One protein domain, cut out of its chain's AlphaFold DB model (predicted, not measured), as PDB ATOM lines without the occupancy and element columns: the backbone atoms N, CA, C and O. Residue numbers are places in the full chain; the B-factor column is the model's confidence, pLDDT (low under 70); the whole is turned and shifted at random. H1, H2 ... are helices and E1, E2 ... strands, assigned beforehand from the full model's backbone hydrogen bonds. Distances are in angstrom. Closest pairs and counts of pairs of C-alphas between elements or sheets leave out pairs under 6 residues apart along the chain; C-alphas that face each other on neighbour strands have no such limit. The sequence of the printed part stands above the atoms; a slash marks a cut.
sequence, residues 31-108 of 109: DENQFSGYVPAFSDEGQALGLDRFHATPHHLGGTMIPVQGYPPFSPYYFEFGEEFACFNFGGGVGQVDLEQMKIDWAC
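AT A GLANCE: This is residues 31 to 108 of the 109 residues of an uncharacterized protein of Achromobacter agilis (UniProt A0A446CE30). With little regular structure, this domain has a small antiparallel sheet, E1-E2-E3, towards one end and two short helices, H1 and H2, towards the other, with the loop of residues 57 to 77 between. The printed part has 78 residues, 26 in named elements, ordered H1, H2, E1, E2, E3, a mixed class. It is compact, with radius of gyration of the C-alphas 12.2 A and spans of 33 by 26 by 18 A.

HOW THE PARTS SIT: E1, residues 78 to 82, E2, 94 to 98, and E3, 103 to 107, form a meander, successive antiparallel neighbours in two hairpins. Within hydrogen-bond range are N 79 and O 97, 2.7 A, and N 96 and O 105, 2.9 A. H1, residues 44 to 48, and H2, 51 to 56, are close but not clearly touching; their closest C-alphas, of Gly 46 and Asp 52, are 7.5 A apart. Neither is on the sheet. Every O i to N i+4 pair is within range in H1; in H2, 0 of 2, but 3 of 3 O i to N i+3 pairs.

IN THESE COORDINATES: E1, E2 and E3 measure 13.6, 13.3 and 13.8 A, H2 10.6 A, H1 6.2 A. C-alpha 44 is at (17.130, 34.738, -6.771), C-alpha 107 at (-2.111, 25.927, -9.551).

THE WHOLE: The C-alphas farthest apart, of Phe 35 and Cys 87, are 35.3 A apart. The printed part has no cut. Links H2 to E1 and E1 to E2 are long. Residues 86 to 87 have pLDDT under 70.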
ATOM      1  N   ASP A  31       8.438  40.575  -1.012       91.12
ATOM      2  CA  ASP A  31       8.368  41.622   0.007       91.12
ATOM      3  C   ASP A  31       7.422  41.271   1.164       91.12
ATOM      4  O   ASP A  31       7.606  41.750   2.281       91.12
ATOM      5  N   GLU A  32       6.440  40.400   0.959       92.69
ATOM      6  CA  GLU A  32       5.605  39.884   2.046       92.69
ATOM      7  C   GLU A  32       6.333  38.794   2.845       92.69
ATOM      8  O   GLU A  32       6.129  38.645   4.056       92.69
ATOM      9  N   ASN A  33       7.227  38.056   2.188       93.94
ATOM     10  CA  ASN A  33       8.003  36.985   2.802       93.94
ATOM     11  C   ASN A  33       9.113  37.484   3.742       93.94
ATOM     12  O   ASN A  33       9.547  36.742   4.625       93.94
ATOM     13  N   GLN A  34       9.507  38.759   3.666       92.69
ATOM     14  CA  GLN A  34      10.465  39.352   4.614       92.69
ATOM     15  C   GLN A  34       9.989  39.270   6.080       92.69
ATOM     16  O   GLN A  34      10.807  39.236   7.000       92.69
ATOM     17  N   PHE A  35       8.671  39.214   6.314       90.56
ATOM     18  CA  PHE A  35       8.085  39.115   7.656       90.56
ATOM     19  C   PHE A  35       8.036  37.680   8.189       90.56
ATOM     20  O   PHE A  35       7.996  37.478   9.403       90.56
ATOM     21  N   SER A  36       8.018  36.686   7.299       93.06
ATOM     22  CA  SER A  36       8.003  35.264   7.647       93.06
ATOM     23  C   SER A  36       9.390  34.621   7.598       93.06
ATOM     24  O   SER A  36       9.591  33.549   8.169       93.06
ATOM     25  N   GLY A  37      10.344  35.259   6.912       95.69
ATOM     26  CA  GLY A  37      11.654  34.694   6.589       95.69
ATOM     27  C   GLY A  37      11.584  33.539   5.586       95.69
ATOM     28  O   GLY A  37      12.544  32.769   5.483       95.69
ATOM     29  N   TYR A  38      10.433  33.352   4.935       97.38
ATOM     30  CA  TYR A  38      10.229  32.349   3.895       97.38
ATOM     31  C   TYR A  38      10.994  32.757   2.632       97.38
ATOM     32  O   TYR A  38      11.047  33.935   2.298       97.38
ATOM     33  N   VAL A  39      11.584  31.799   1.923       96.75
ATOM     34  CA  VAL A  39      12.317  32.062   0.678       96.75
ATOM     35  C   VAL A  39      11.600  31.370  -0.481       96.75
ATOM     36  O   VAL A  39      11.612  30.137  -0.532       96.75
ATOM     37  N   PRO A  40      10.963  32.101  -1.411       94.38
ATOM     38  CA  PRO A  40      10.298  31.486  -2.559       94.38
ATOM     39  C   PRO A  40      11.268  30.684  -3.423       94.38
ATOM     40  O   PRO A  40      12.381  31.129  -3.686       94.38
ATOM     41  N   ALA A  41      10.852  29.503  -3.888       93.88
ATOM     42  CA  ALA A  41      11.738  28.591  -4.618       93.88
ATOM     43  C   ALA A  41      12.351  29.225  -5.878       93.88
ATOM     44  O   ALA A  41      13.495  28.940  -6.232       93.88
ATOM     45  N   PHE A  42      11.583  30.095  -6.535       91.12
ATOM     46  CA  PHE A  42      11.929  30.727  -7.806       91.12
ATOM     47  C   PHE A  42      12.459  32.163  -7.671       91.12
ATOM     48  O   PHE A  42      12.684  32.809  -8.691       91.12
ATOM     49  N   SER A  43      12.676  32.667  -6.450       92.81
ATOM     50  CA  SER A  43      13.401  33.929  -6.247       92.81
ATOM     51  C   SER A  43      14.907  33.726  -6.444       92.81
ATOM     52  O   SER A  43      15.402  32.597  -6.386       92.81
ATOM     53  N   ASP A  44      15.667  34.810  -6.627       94.75
ATOM     54  CA  ASP A  44      17.130  34.738  -6.771       94.75
ATOM     55  C   ASP A  44      17.800  34.035  -5.572       94.75
ATOM     56  O   ASP A  44      18.714  33.224  -5.743       94.75
ATOM     57  N   GLU A  45      17.321  34.300  -4.351       95.62
ATOM     58  CA  GLU A  45      17.805  33.636  -3.134       95.62
ATOM     59  C   GLU A  45      17.422  32.151  -3.115       95.62
ATOM     60  O   GLU A  45      18.259  31.302  -2.802       95.62
ATOM     61  N   GLY A  46      16.188  31.812  -3.503       95.69
ATOM     62  CA  GLY A  46      15.736  30.425  -3.573       95.69
ATOM     63  C   GLY A  46      16.529  29.597  -4.580       95.69
ATOM     64  O   GLY A  46      16.945  28.479  -4.272       95.69
ATOM     65  N   GLN A  47      16.830  30.167  -5.746       96.50
ATOM     66  CA  GLN A  47      17.682  29.541  -6.756       96.50
ATOM     67  C   GLN A  47      19.126  29.379  -6.257       96.50
ATOM     68  O   GLN A  47      19.725  28.320  -6.440       96.50
ATOM     69  N   ALA A  48      19.679  30.372  -5.552       97.50
ATOM     70  CA  ALA A  48      21.008  30.264  -4.942       97.50
ATOM     71  C   ALA A  48      21.079  29.173  -3.853       97.50
ATOM     72  O   ALA A  48      22.117  28.530  -3.686       97.50
ATOM     73  N   LEU A  49      19.973  28.938  -3.142       96.88
ATOM     74  CA  LEU A  49      19.803  27.850  -2.173       96.88
ATOM     75  C   LEU A  49      19.405  26.507  -2.823       96.88
ATOM     76  O   LEU A  49      19.240  25.510  -2.111       96.88
ATOM     77  N   GLY A  50      19.240  26.469  -4.149       96.94
ATOM     78  CA  GLY A  50      18.847  25.291  -4.927       96.94
ATOM     79  C   GLY A  50      17.473  24.736  -4.556       96.94
ATOM     80  O   GLY A  50      17.308  23.517  -4.493       96.94
ATOM     81  N   LEU A  51      16.523  25.595  -4.173       96.31
ATOM     82  CA  LEU A  51      15.194  25.195  -3.691       96.31
ATOM     83  C   LEU A  51      14.311  24.558  -4.778       96.31
ATOM     84  O   LEU A  51      13.405  23.791  -4.460       96.31
ATOM     85  N   ASP A  52      14.613  24.797  -6.053       93.94
ATOM     86  CA  ASP A  52      13.984  24.152  -7.211       93.94
ATOM     87  C   ASP A  52      14.112  22.622  -7.199       93.94
ATOM     88  O   ASP A  52      13.258  21.928  -7.753       93.94
ATOM     89  N   ARG A  53      15.109  22.070  -6.490       94.44
ATOM     90  CA  ARG A  53      15.251  20.619  -6.272       94.44
ATOM     91  C   ARG A  53      13.977  19.960  -5.728       94.44
ATOM     92  O   ARG A  53      13.743  18.782  -5.992       94.44
ATOM     93  N   PHE A  54      13.154  20.698  -4.978       93.38
ATOM     94  CA  PHE A  54      11.921  20.174  -4.392       93.38
ATOM     95  C   PHE A  54      10.806  19.947  -5.417       93.38
ATOM     96  O   PHE A  54       9.851  19.236  -5.113       93.38
ATOM     97  N   HIS A  55      10.960  20.428  -6.654       89.25
ATOM     98  CA  HIS A  55      10.055  20.114  -7.761       89.25
ATOM     99  C   HIS A  55       9.989  18.604  -8.063       89.25
ATOM    100  O   HIS A  55       8.992  18.118  -8.594       89.25
ATOM    101  N   ALA A  56      11.026  17.835  -7.711       87.44
ATOM    102  CA  ALA A  56      11.024  16.376  -7.842       87.44
ATOM    103  C   ALA A  56      10.186  15.663  -6.762       87.44
ATOM    104  O   ALA A  56       9.878  14.480  -6.902       87.44
ATOM    105  N   THR A  57       9.833  16.364  -5.681       86.81
ATOM    106  CA  THR A  57       9.091  15.839  -4.526       86.81
ATOM    107  C   THR A  57       8.042  16.864  -4.063       86.81
ATOM    108  O   THR A  57       8.174  17.426  -2.969       86.81
ATOM    109  N   PRO A  58       7.013  17.146  -4.885       83.88
ATOM    110  CA  PRO A  58       6.047  18.216  -4.622       83.88
ATOM    111  C   PRO A  58       5.026  17.852  -3.535       83.88
ATOM    112  O   PRO A  58       4.245  18.700  -3.128       83.88
ATOM    113  N   HIS A  59       5.021  16.606  -3.050       90.56
ATOM    114  CA  HIS A  59       4.137  16.166  -1.971       90.56
ATOM    115  C   HIS A  59       4.805  16.390  -0.617       90.56
ATOM    116  O   HIS A  59       5.714  15.645  -0.245       90.56
ATOM    117  N   HIS A  60       4.373  17.406   0.124       92.69
ATOM    118  CA  HIS A  60       4.999  17.751   1.401       92.69
ATOM    119  C   HIS A  60       4.068  18.523   2.334       92.69
ATOM    120  O   HIS A  60       3.114  19.169   1.906       92.69
ATOM    121  N   LEU A  61       4.350  18.408   3.634       93.50
ATOM    122  CA  LEU A  61       3.696  19.169   4.694       93.50
ATOM    123  C   LEU A  61       4.597  20.343   5.091       93.50
ATOM    124  O   LEU A  61       5.615  20.139   5.754       93.50
ATOM    125  N   GLY A  62       4.204  21.558   4.720       94.88
ATOM    126  CA  GLY A  62       4.973  22.776   4.950       94.88
ATOM    127  C   GLY A  62       6.329  22.782   4.234       94.88
ATOM    128  O   GLY A  62       6.670  21.879   3.482       94.88
ATOM    129  N   GLY A  63       7.157  23.794   4.493       96.25
ATOM    130  CA  GLY A  63       8.450  23.926   3.809       96.25
ATOM    131  C   GLY A  63       8.331  24.716   2.511       96.25
ATOM    132  O   GLY A  63       7.476  25.591   2.403       96.25
ATOM    133  N   THR A  64       9.220  24.472   1.553       96.19
ATOM    134  CA  THR A  64       9.246  25.148   0.260       96.19
ATOM    135  C   THR A  64       8.110  24.661  -0.635       96.19
ATOM    136  O   THR A  64       8.087  23.509  -1.061       96.19
ATOM    137  N   MET A  65       7.217  25.587  -0.961       94.00
ATOM    138  CA  MET A  65       6.160  25.440  -1.952       94.00
ATOM    139  C   MET A  65       6.750  25.466  -3.365       94.00
ATOM    140  O   MET A  65       7.648  26.270  -3.645       94.00
ATOM    141  N   ILE A  66       6.191  24.657  -4.263       92.31
ATOM    142  CA  ILE A  66       6.468  24.639  -5.704       92.31
ATOM    143  C   ILE A  66       5.162  24.953  -6.449       92.31
ATOM    144  O   ILE A  66       4.615  24.113  -7.170       92.31
ATOM    145  N   PRO A  67       4.618  26.168  -6.269       81.31
ATOM    146  CA  PRO A  67       3.361  26.526  -6.871       81.31
ATOM    147  C   PRO A  67       3.695  26.930  -8.306       81.31
ATOM    148  O   PRO A  67       4.379  27.917  -8.566       81.31
ATOM    149  N   VAL A  68       3.275  26.105  -9.262       83.25
ATOM    150  CA  VAL A  68       3.462  26.364 -10.701       83.25
ATOM    151  C   VAL A  68       2.919  27.758 -11.098       83.25
ATOM    152  O   VAL A  68       3.352  28.332 -12.096       83.25
ATOM    153  N   GLN A  69       2.003  28.320 -10.294       85.56
ATOM    154  CA  GLN A  69       1.395  29.651 -10.415       85.56
ATOM    155  C   GLN A  69       1.334  30.379  -9.051       85.56
ATOM    156  O   GLN A  69       1.960  29.951  -8.085       85.56
ATOM    157  N   GLY A  70       0.605  31.498  -8.972       87.56
ATOM    158  CA  GLY A  70       0.355  32.220  -7.715       87.56
ATOM    159  C   GLY A  70      -0.480  31.411  -6.715       87.56
ATOM    160  O   GLY A  70      -1.110  30.423  -7.081       87.56
ATOM    161  N   TYR A  71      -0.457  31.833  -5.449       90.38
ATOM    162  CA  TYR A  71      -1.098  31.147  -4.322       90.38
ATOM    163  C   TYR A  71      -1.455  32.147  -3.207       90.38
ATOM    164  O   TYR A  71      -0.775  33.163  -3.050       90.38
ATOM    165  N   PRO A  72      -2.495  31.905  -2.390       91.56
ATOM    166  CA  PRO A  72      -2.871  32.806  -1.311       91.56
ATOM    167  C   PRO A  72      -1.892  32.726  -0.127       91.56
ATOM    168  O   PRO A  72      -1.139  31.762   0.020       91.56
ATOM    169  N   PRO A  73      -1.963  33.682   0.816       94.00
ATOM    170  CA  PRO A  73      -1.254  33.570   2.084       94.00
ATOM    171  C   PRO A  73      -1.677  32.319   2.863       94.00
ATOM    172  O   PRO A  73      -2.841  32.211   3.283       94.00
ATOM    173  N   PHE A  74      -0.708  31.437   3.112       95.38
ATOM    174  CA  PHE A  74      -0.867  30.205   3.881       95.38
ATOM    175  C   PHE A  74      -0.082  30.236   5.204       95.38
ATOM    176  O   PHE A  74       0.887  30.988   5.382       95.38
ATOM    177  N   SER A  75      -0.542  29.449   6.174       96.44
ATOM    178  CA  SER A  75       0.176  29.121   7.405       96.44
ATOM    179  C   SER A  75       1.374  28.205   7.110       96.44
ATOM    180  O   SER A  75       1.508  27.705   5.996       96.44
ATOM    181  N   PRO A  76       2.250  27.930   8.091       96.62
ATOM    182  CA  PRO A  76       3.276  26.896   7.948       96.62
ATOM    183  C   PRO A  76       2.730  25.462   7.851       96.62
ATOM    184  O   PRO A  76       3.495  24.548   7.554       96.62
ATOM    185  N   TYR A  77       1.441  25.251   8.138       95.75
ATOM    186  CA  TYR A  77       0.798  23.940   8.259       95.75
ATOM    187  C   TYR A  77      -0.033  23.604   7.016       95.75
ATOM    188  O   TYR A  77      -1.193  23.196   7.118       95.75
ATOM    189  N   TYR A  78       0.542  23.807   5.834       94.56
ATOM    190  CA  TYR A  78      -0.102  23.454   4.574       94.56
ATOM    191  C   TYR A  78       0.387  22.106   4.042       94.56
ATOM    192  O   TYR A  78       1.470  21.643   4.380       94.56
ATOM    193  N   PHE A  79      -0.428  21.476   3.211       92.81
ATOM    194  CA  PHE A  79      -0.102  20.291   2.439       92.81
ATOM    195  C   PHE A  79      -0.129  20.664   0.961       92.81
ATOM    196  O   PHE A  79      -1.176  21.078   0.465       92.81
ATOM    197  N   GLU A  80       1.000  20.533   0.273       92.81
ATOM    198  CA  GLU A  80       1.067  20.650  -1.185       92.81
ATOM    199  C   GLU A  80       1.177  19.261  -1.805       92.81
ATOM    200  O   GLU A  80       1.854  18.387  -1.258       92.81
ATOM    201  N   PHE A  81       0.470  19.031  -2.914       90.69
ATOM    202  CA  PHE A  81       0.478  17.749  -3.605       90.69
ATOM    203  C   PHE A  81       0.111  17.864  -5.091       90.69
ATOM    204  O   PHE A  81      -0.834  18.552  -5.461       90.69
ATOM    205  N   GLY A  82       0.853  17.150  -5.942       86.06
ATOM    206  CA  GLY A  82       0.558  16.981  -7.369       86.06
ATOM    207  C   GLY A  82      -0.381  15.814  -7.687       86.06
ATOM    208  O   GLY A  82      -0.840  15.091  -6.797       86.06
ATOM    209  N   GLU A  83      -0.635  15.619  -8.981       82.62
ATOM    210  CA  GLU A  83      -1.559  14.610  -9.522       82.62
ATOM    211  C   GLU A  83      -1.157  13.163  -9.189       82.62
ATOM    212  O   GLU A  83      -2.013  12.280  -9.082       82.62
ATOM    213  N   GLU A  84       0.134  12.901  -8.970       78.50
ATOM    214  CA  GLU A  84       0.641  11.584  -8.567       78.50
ATOM    215  C   GLU A  84       0.101  11.166  -7.194       78.50
ATOM    216  O   GLU A  84      -0.008   9.973  -6.884       78.50
ATOM    217  N   PHE A  85      -0.285  12.147  -6.377       77.56
ATOM    218  CA  PHE A  85      -0.922  11.927  -5.095       77.56
ATOM    219  C   PHE A  85      -2.440  11.873  -5.275       77.56
ATOM    220  O   PHE A  85      -3.120  12.878  -5.466       77.56
ATOM    221  N   ALA A  86      -2.976  10.653  -5.185       64.31
ATOM    222  CA  ALA A  86      -4.406  10.339  -5.258       64.31
ATOM    223  C   ALA A  86      -5.094  10.563  -6.624       64.31
ATOM    224  O   ALA A  86      -6.322  10.485  -6.693       64.31
ATOM    225  N   CYS A  87      -4.329  10.724  -7.714       67.81
ATOM    226  CA  CYS A  87      -4.840  10.801  -9.091       67.81
ATOM    227  C   CYS A  87      -5.851  11.939  -9.316       67.81
ATOM    228  O   CYS A  87      -6.757  11.817 -10.148       67.81
ATOM    229  N   PHE A  88      -5.734  13.029  -8.558       72.81
ATOM    230  CA  PHE A  88      -6.497  14.242  -8.827       72.81
ATOM    231  C   PHE A  88      -5.974  14.905 -10.101       72.81
ATOM    232  O   PHE A  88      -4.782  14.867 -10.374       72.81
ATOM    233  N   ASN A  89      -6.871  15.492 -10.890       76.38
ATOM    234  CA  ASN A  89      -6.489  16.241 -12.083       76.38
ATOM    235  C   ASN A  89      -6.396  17.725 -11.715       76.38
ATOM    236  O   ASN A  89      -7.419  18.344 -11.408       76.38
ATOM    237  N   PHE A  90      -5.181  18.262 -11.742       77.69
ATOM    238  CA  PHE A  90      -4.867  19.673 -11.521       77.69
ATOM    239  C   PHE A  90      -4.441  20.372 -12.815       77.69
ATOM    240  O   PHE A  90      -4.096  21.550 -12.794       77.69
ATOM    241  N   GLY A  91      -4.475  19.665 -13.946       79.44
ATOM    242  CA  GLY A  91      -4.012  20.173 -15.226       79.44
ATOM    243  C   GLY A  91      -2.515  20.446 -15.200       79.44
ATOM    244  O   GLY A  91      -2.121  21.527 -15.614       79.44
ATOM    245  N   GLY A  92      -1.715  19.513 -14.666       79.44
ATOM    246  CA  GLY A  92      -0.247  19.585 -14.707       79.44
ATOM    247  C   GLY A  92       0.435  20.350 -13.565       79.44
ATOM    248  O   GLY A  92       1.644  20.558 -13.627       79.44
ATOM    249  N   GLY A  93      -0.303  20.757 -12.529       85.06
ATOM    250  CA  GLY A  93       0.256  21.456 -11.369       85.06
ATOM    251  C   GLY A  93      -0.013  20.771 -10.029       85.06
ATOM    252  O   GLY A  93       0.045  19.546  -9.914       85.06
ATOM    253  N   VAL A  94      -0.268  21.577  -8.999       90.38
ATOM    254  CA  VAL A  94      -0.335  21.148  -7.595       90.38
ATOM    255  C   VAL A  94      -1.544  21.763  -6.891       90.38
ATOM    256  O   VAL A  94      -1.947  22.888  -7.187       90.38
ATOM    257  N   GLY A  95      -2.122  21.021  -5.951       91.50
ATOM    258  CA  GLY A  95      -3.086  21.534  -4.986       91.50
ATOM    259  C   GLY A  95      -2.403  21.879  -3.667       91.50
ATOM    260  O   GLY A  95      -1.502  21.162  -3.229       91.50
ATOM    261  N   GLN A  96      -2.863  22.943  -3.009       92.44
ATOM    262  CA  GLN A  96      -2.415  23.341  -1.677       92.44
ATOM    263  C   GLN A  96      -3.594  23.400  -0.711       92.44
ATOM    264  O   GLN A  96      -4.626  24.003  -1.001       92.44
ATOM    265  N   VAL A  97      -3.437  22.800   0.466       93.81
ATOM    266  CA  VAL A  97      -4.440  22.812   1.535       93.81
ATOM    267  C   VAL A  97      -3.790  23.268   2.828       93.81
ATOM    268  O   VAL A  97      -2.936  22.576   3.368       93.81
ATOM    269  N   ASP A  98      -4.224  24.394   3.372       96.12
ATOM    270  CA  ASP A  98      -3.802  24.860   4.690       96.12
ATOM    271  C   ASP A  98      -4.707  24.298   5.774       96.12
ATOM    272  O   ASP A  98      -5.906  24.586   5.827       96.12
ATOM    273  N   LEU A  99      -4.102  23.482   6.634       95.06
ATOM    274  CA  LEU A  99      -4.781  22.728   7.678       95.06
ATOM    275  C   LEU A  99      -5.114  23.594   8.899       95.06
ATOM    276  O   LEU A  99      -6.018  23.251   9.656       95.06
ATOM    277  N   GLU A 100      -4.401  24.703   9.106       95.94
ATOM    278  CA  GLU A 100      -4.656  25.632  10.211       95.94
ATOM    279  C   GLU A 100      -5.746  26.638   9.834       95.94
ATOM    280  O   GLU A 100      -6.662  26.900  10.614       95.94
ATOM    281  N   GLN A 101      -5.668  27.196   8.623       94.81
ATOM    282  CA  GLN A 101      -6.586  28.241   8.159       94.81
ATOM    283  C   GLN A 101      -7.790  27.697   7.389       94.81
ATOM    284  O   GLN A 101      -8.689  28.471   7.057       94.81
ATOM    285  N   MET A 102      -7.822  26.390   7.109       94.81
ATOM    286  CA  MET A 102      -8.876  25.717   6.342       94.81
ATOM    287  C   MET A 102      -9.083  26.338   4.954       94.81
ATOM    288  O   MET A 102     -10.211  26.547   4.505       94.81
ATOM    289  N   LYS A 103      -7.975  26.656   4.280       94.31
ATOM    290  CA  LYS A 103      -7.957  27.217   2.924       94.31
ATOM    291  C   LYS A 103      -7.484  26.168   1.929       94.31
ATOM    292  O   LYS A 103      -6.661  25.322   2.264       94.31
ATOM    293  N   ILE A 104      -7.979  26.264   0.704       92.31
ATOM    294  CA  ILE A 104      -7.537  25.446  -0.421       92.31
ATOM    295  C   ILE A 104      -7.254  26.356  -1.607       92.31
ATOM    296  O   ILE A 104      -7.978  27.332  -1.811       92.31
ATOM    297  N   ASP A 105      -6.226  26.015  -2.369       91.94
ATOM    298  CA  ASP A 105      -5.959  26.589  -3.678       91.94
ATOM    299  C   ASP A 105      -5.408  25.526  -4.635       91.94
ATOM    300  O   ASP A 105      -5.084  24.407  -4.216       91.94
ATOM    301  N   TRP A 106      -5.356  25.851  -5.924       89.44
ATOM    302  CA  TRP A 106      -4.712  25.009  -6.923       89.44
ATOM    303  C   TRP A 106      -4.010  25.855  -7.985       89.44
ATOM    304  O   TRP A 106      -4.550  26.844  -8.478       89.44
ATOM    305  N   ALA A 107      -2.835  25.395  -8.405       83.75
ATOM    306  CA  ALA A 107      -2.111  25.927  -9.551       83.75
ATOM    307  C   ALA A 107      -2.134  24.897 -10.687       83.75
ATOM    308  O   ALA A 107      -1.835  23.726 -10.453       83.75
ATOM    309  N   CYS A 108      -2.462  25.317 -11.913       79.06
ATOM    310  CA  CYS A 108      -2.376  24.482 -13.121       79.06
ATOM    311  C   CYS A 108      -1.203  24.902 -14.029       79.06
ATOM    312  O   CYS A 108      -0.627  25.973 -13.830       79.06
TER     313      CYS A 108